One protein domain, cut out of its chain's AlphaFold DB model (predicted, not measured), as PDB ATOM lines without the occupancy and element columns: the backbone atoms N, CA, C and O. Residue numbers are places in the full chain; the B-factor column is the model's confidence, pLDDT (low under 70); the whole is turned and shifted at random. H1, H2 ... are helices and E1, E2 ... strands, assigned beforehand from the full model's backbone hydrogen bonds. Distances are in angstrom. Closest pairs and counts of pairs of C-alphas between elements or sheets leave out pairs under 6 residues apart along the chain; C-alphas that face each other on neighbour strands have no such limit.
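What this domain is: This is residues 137 to 178 of the 258 residues of an uncharacterized protein of Ancylostoma ceylanicum (UniProt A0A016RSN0). A short curl of loop leads into one long helix, H1, and beyond it the remaining stretch folds back as a loose tail with the short strand E1 in it, E1 being apart from H1 and residues 162 to 167 and 173 to 178 standing free. The shape is a flat, open hairpin-like bend with one helical arm. The printed part has 42 residues, with one named helix and then one named strand; the class is mostly helix, though under half of the residues are in named elements. It is only just loose, close to extended, with a radius of gyration of the C-alphas of 13.3 A and spans of 37 by 26 by 11 A.

How they stand to each other: H1, residues 148 to 163, and E1, residues 173 to 175, are apart, with a short link of 9 residues. E1 pairs with no named strand. In H1 every O i to N i+4 pair is within hydrogen-bond range.

Where its parts are: H1 runs 22.5 A from C-alpha 148 at (-8.196, 4.325, -41.542) to C-alpha 163 at (13.792, 9.126, -41.502). E1 measures 6.4 A and ends at C-alpha 175, (-8.141, 19.543, -51.419).

The domain as a whole: The farthest C-alphas, of Ala 142 and Ser 167, are 38.5 A apart. The printed part has no cut. Residues 164 to 178 are under pLDDT 70.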
ATOM      1  N   GLN A 137      -7.396   4.819 -51.377       74.94
ATOM      2  CA  GLN A 137      -8.794   5.199 -51.276       74.94
ATOM      3  C   GLN A 137      -9.408   4.568 -50.027       74.94
ATOM      4  O   GLN A 137      -9.438   3.354 -49.868       74.94
ATOM      5  N   CYS A 138      -9.901   5.417 -49.129       75.56
ATOM      6  CA  CYS A 138     -10.554   4.976 -47.892       75.56
ATOM      7  C   CYS A 138     -12.063   5.268 -47.877       75.56
ATOM      8  O   CYS A 138     -12.786   4.752 -47.033       75.56
ATOM      9  N   GLY A 139     -12.547   6.115 -48.792       78.31
ATOM     10  CA  GLY A 139     -13.967   6.446 -48.916       78.31
ATOM     11  C   GLY A 139     -14.702   5.415 -49.765       78.31
ATOM     12  O   GLY A 139     -14.236   5.098 -50.853       78.31
ATOM     13  N   PHE A 140     -15.845   4.927 -49.273       71.75
ATOM     14  CA  PHE A 140     -16.706   3.948 -49.956       71.75
ATOM     15  C   PHE A 140     -16.003   2.636 -50.353       71.75
ATOM     16  O   PHE A 140     -16.464   1.927 -51.238       71.75
ATOM     17  N   VAL A 141     -14.902   2.291 -49.678       73.75
ATOM     18  CA  VAL A 141     -14.170   1.039 -49.905       73.75
ATOM     19  C   VAL A 141     -14.575   0.016 -48.853       73.75
ATOM     20  O   VAL A 141     -14.526   0.289 -47.648       73.75
ATOM     21  N   ALA A 142     -14.949  -1.185 -49.295       72.69
ATOM     22  CA  ALA A 142     -15.261  -2.283 -48.392       72.69
ATOM     23  C   ALA A 142     -14.091  -2.542 -47.428       72.69
ATOM     24  O   ALA A 142     -12.928  -2.608 -47.825       72.69
ATOM     25  N   ARG A 143     -14.405  -2.720 -46.138       77.69
ATOM     26  CA  ARG A 143     -13.421  -2.967 -45.064       77.69
ATOM     27  C   ARG A 143     -12.439  -1.809 -44.804       77.69
ATOM     28  O   ARG A 143     -11.445  -2.040 -44.114       77.69
ATOM     29  N   CYS A 144     -12.720  -0.599 -45.297       77.69
ATOM     30  CA  CYS A 144     -12.005   0.615 -44.913       77.69
ATOM     31  C   CYS A 144     -12.917   1.547 -44.100       77.69
ATOM     32  O   CYS A 144     -13.976   1.972 -44.560       77.69
ATOM     33  N   GLY A 145     -12.533   1.820 -42.856       77.88
ATOM     34  CA  GLY A 145     -13.266   2.693 -41.947       77.88
ATOM     35  C   GLY A 145     -12.882   4.166 -42.094       77.88
ATOM     36  O   GLY A 145     -11.801   4.514 -42.571       77.88
ATOM     37  N   THR A 146     -13.730   5.056 -41.575       76.50
ATOM     38  CA  THR A 146     -13.476   6.511 -41.538       76.50
ATOM     39  C   THR A 146     -12.200   6.880 -40.777       76.50
ATOM     40  O   THR A 146     -11.617   7.937 -41.006       76.50
ATOM     41  N   THR A 147     -11.747   6.005 -39.879       82.94
ATOM     42  CA  THR A 147     -10.518   6.153 -39.097       82.94
ATOM     43  C   THR A 147      -9.263   5.747 -39.854       82.94
ATOM     44  O   THR A 147      -8.182   6.207 -39.488       82.94
ATOM     45  N   ASP A 148      -9.366   4.915 -40.889       80.25
ATOM     46  CA  ASP A 148      -8.196   4.325 -41.542       80.25
ATOM     47  C   ASP A 148      -7.388   5.372 -42.309       80.25
ATOM     48  O   ASP A 148      -6.166   5.406 -42.173       80.25
ATOM     49  N   ALA A 149      -8.058   6.285 -43.022       79.75
ATOM     50  CA  ALA A 149      -7.404   7.405 -43.702       79.75
ATOM     51  C   ALA A 149      -6.610   8.294 -42.722       79.75
ATOM     52  O   ALA A 149      -5.400   8.441 -42.904       79.75
ATOM     53  N   PRO A 150      -7.210   8.838 -41.640       82.31
ATOM     54  CA  PRO A 150      -6.467   9.600 -40.639       82.31
ATOM     55  C   PRO A 150      -5.284   8.842 -40.025       82.31
ATOM     56  O   PRO A 150      -4.237   9.445 -39.781       82.31
ATOM     57  N   HIS A 151      -5.429   7.539 -39.764       81.94
ATOM     58  CA  HIS A 151      -4.344   6.727 -39.205       81.94
ATOM     59  C   HIS A 151      -3.206   6.523 -40.205       81.94
ATOM     60  O   HIS A 151      -2.046   6.686 -39.827       81.94
ATOM     61  N   ALA A 152      -3.518   6.225 -41.468       80.44
ATOM     62  CA  ALA A 152      -2.524   6.109 -42.529       80.44
ATOM     63  C   ALA A 152      -1.746   7.424 -42.697       80.44
ATOM     64  O   ALA A 152      -0.516   7.416 -42.687       80.44
ATOM     65  N   THR A 153      -2.442   8.568 -42.725       79.75
ATOM     66  CA  THR A 153      -1.801   9.888 -42.812       79.75
ATOM     67  C   THR A 153      -0.880  10.158 -41.621       79.75
ATOM     68  O   THR A 153       0.258  10.590 -41.807       79.75
ATOM     69  N   ARG A 154      -1.332   9.885 -40.389       83.88
ATOM     70  CA  ARG A 154      -0.498  10.059 -39.183       83.88
ATOM     71  C   ARG A 154       0.749   9.183 -39.229       83.88
ATOM     72  O   ARG A 154       1.838   9.673 -38.942       83.88
ATOM     73  N   PHE A 155       0.593   7.928 -39.636       82.31
ATOM     74  CA  PHE A 155       1.702   6.992 -39.760       82.31
ATOM     75  C   PHE A 155       2.756   7.483 -40.764       82.31
ATOM     76  O   PHE A 155       3.945   7.486 -40.451       82.31
ATOM     77  N   LEU A 156       2.332   7.983 -41.932       79.75
ATOM     78  CA  LEU A 156       3.238   8.558 -42.936       79.75
ATOM     79  C   LEU A 156       4.001   9.781 -42.401       79.75
ATOM     80  O   LEU A 156       5.210   9.903 -42.611       79.75
ATOM     81  N   ILE A 157       3.323  10.661 -41.658       80.25
ATOM     82  CA  ILE A 157       3.951  11.830 -41.019       80.25
ATOM     83  C   ILE A 157       5.011  11.391 -39.999       80.25
ATOM     84  O   ILE A 157       6.096  11.976 -39.933       80.25
ATOM     85  N   GLU A 158       4.713  10.377 -39.189       83.50
ATOM     86  CA  GLU A 158       5.637   9.862 -38.177       83.50
ATOM     87  C   GLU A 158       6.860   9.178 -38.795       83.50
ATOM     88  O   GLU A 158       7.982   9.436 -38.356       83.50
ATOM     89  N   GLU A 159       6.679   8.361 -39.835       80.56
ATOM     90  CA  GLU A 159       7.793   7.719 -40.544       80.56
ATOM     91  C   GLU A 159       8.710   8.743 -41.222       80.56
ATOM     92  O   GLU A 159       9.936   8.659 -41.091       80.56
ATOM     93  N   HIS A 160       8.149   9.781 -41.849       73.88
ATOM     94  CA  HIS A 160       8.950  10.871 -42.409       73.88
ATOM     95  C   HIS A 160       9.768  11.600 -41.326       73.88
ATOM     96  O   HIS A 160      10.944  11.904 -41.533       73.88
ATOM     97  N   ARG A 161       9.185  11.847 -40.141       75.19
ATOM     98  CA  ARG A 161       9.896  12.460 -38.999       75.19
ATOM     99  C   ARG A 161      11.032  11.586 -38.460       75.19
ATOM    100  O   ARG A 161      12.021  12.131 -37.973       75.19
ATOM    101  N   LYS A 162      10.901  10.256 -38.521       77.62
ATOM    102  CA  LYS A 162      11.958   9.320 -38.101       77.62
ATOM    103  C   LYS A 162      13.105   9.259 -39.112       77.62
ATOM    104  O   LYS A 162      14.262   9.271 -38.694       77.62
ATOM    105  N   LYS A 163      12.794   9.208 -40.417       71.31
ATOM    106  CA  LYS A 163      13.792   9.126 -41.502       71.31
ATOM    107  C   LYS A 163      14.588  10.429 -41.667       71.31
ATOM    108  O   LYS A 163      15.802  10.372 -41.847       71.31
ATOM    109  N   LEU A 164      13.954  11.602 -41.563       62.25
ATOM    110  CA  LEU A 164      14.646  12.893 -41.655       62.25
ATOM    111  C   LEU A 164      14.817  13.537 -40.279       62.25
ATOM    112  O   LEU A 164      13.906  14.154 -39.729       62.25
ATOM    113  N   ARG A 165      16.036  13.432 -39.737       51.88
ATOM    114  CA  ARG A 165      16.472  14.154 -38.535       51.88
ATOM    115  C   ARG A 165      16.360  15.676 -38.754       51.88
ATOM    116  O   ARG A 165      17.305  16.318 -39.183       51.88
ATOM    117  N   ARG A 166      15.210  16.242 -38.375       50.16
ATOM    118  CA  ARG A 166      14.998  17.636 -37.925       50.16
ATOM    119  C   ARG A 166      15.251  18.811 -38.895       50.16
ATOM    120  O   ARG A 166      15.406  19.923 -38.402       50.16
ATOM    121  N   SER A 167      15.219  18.658 -40.220       46.28
ATOM    122  CA  SER A 167      15.433  19.837 -41.096       46.28
ATOM    123  C   SER A 167      14.698  19.863 -42.439       46.28
ATOM    124  O   SER A 167      14.990  20.714 -43.274       46.28
ATOM    125  N   THR A 168      13.696  19.011 -42.661       54.22
ATOM    126  CA  THR A 168      12.879  19.087 -43.885       54.22
ATOM    127  C   THR A 168      11.411  19.266 -43.546       54.22
ATOM    128  O   THR A 168      10.808  18.426 -42.876       54.22
ATOM    129  N   SER A 169      10.854  20.386 -44.003       54.50
ATOM    130  CA  SER A 169       9.441  20.720 -43.864       54.50
ATOM    131  C   SER A 169       8.577  19.721 -44.632       54.50
ATOM    132  O   SER A 169       8.853  19.399 -45.785       54.50
ATOM    133  N   LEU A 170       7.532  19.233 -43.969       58.91
ATOM    134  CA  LEU A 170       6.520  18.345 -44.529       58.91
ATOM    135  C   LEU A 170       5.303  19.208 -44.872       58.91
ATOM    136  O   LEU A 170       4.781  19.895 -43.992       58.91
ATOM    137  N   PHE A 171       4.863  19.187 -46.127       60.56
ATOM    138  CA  PHE A 171       3.688  19.931 -46.575       60.56
ATOM    139  C   PHE A 171       2.543  18.956 -46.851       60.56
ATOM    140  O   PHE A 171       2.723  17.958 -47.544       60.56
ATOM    141  N   LEU A 172       1.370  19.232 -46.280       67.31
ATOM    142  CA  LEU A 172       0.135  18.502 -46.560       67.31
ATOM    143  C   LEU A 172      -0.749  19.396 -47.422       67.31
ATOM    144  O   LEU A 172      -1.093  20.501 -46.995       67.31
ATOM    145  N   ILE A 173      -1.127  18.929 -48.611       66.25
ATOM    146  CA  ILE A 173      -2.097  19.632 -49.448       66.25
ATOM    147  C   ILE A 173      -3.478  19.073 -49.126       66.25
ATOM    148  O   ILE A 173      -3.739  17.879 -49.271       66.25
ATOM    149  N   TRP A 174      -4.364  19.954 -48.665       54.78
ATOM    150  CA  TRP A 174      -5.761  19.625 -48.430       54.78
ATOM    151  C   TRP A 174      -6.611  20.130 -49.589       54.78
ATOM    152  O   TRP A 174      -6.795  21.338 -49.754       54.78
ATOM    153  N   LYS A 175      -7.190  19.209 -50.359       64.38
ATOM    154  CA  LYS A 175      -8.141  19.543 -51.419       64.38
ATOM    155  C   LYS A 175      -9.556  19.215 -50.956       64.38
ATOM    156  O   LYS A 175      -9.909  18.054 -50.783       64.38
ATOM    157  N   ARG A 176     -10.385  20.245 -50.762       51.19
ATOM    158  CA  ARG A 176     -11.831  20.073 -50.568       51.19
ATOM    159  C   ARG A 176     -12.520  20.245 -51.915       51.19
ATOM    160  O   ARG A 176     -12.479  21.328 -52.487       51.19
ATOM    161  N   LEU A 177     -13.156  19.190 -52.404       49.50
ATOM    162  CA  LEU A 177     -14.030  19.277 -53.568       49.50
ATOM    163  C   LEU A 177     -15.397  19.814 -53.116       49.50
ATOM    164  O   LEU A 177     -15.919  19.402 -52.076       49.50
ATOM    165  N   CYS A 178     -15.971  20.752 -53.876       43.81
ATOM    166  CA  CYS A 178     -17.396  21.072 -53.765       43.81
ATOM    167  C   CYS A 178     -18.225  19.799 -54.028       43.81
ATOM    168  O   CYS A 178     -17.703  18.880 -54.662       43.81
TER     169      CYS A 178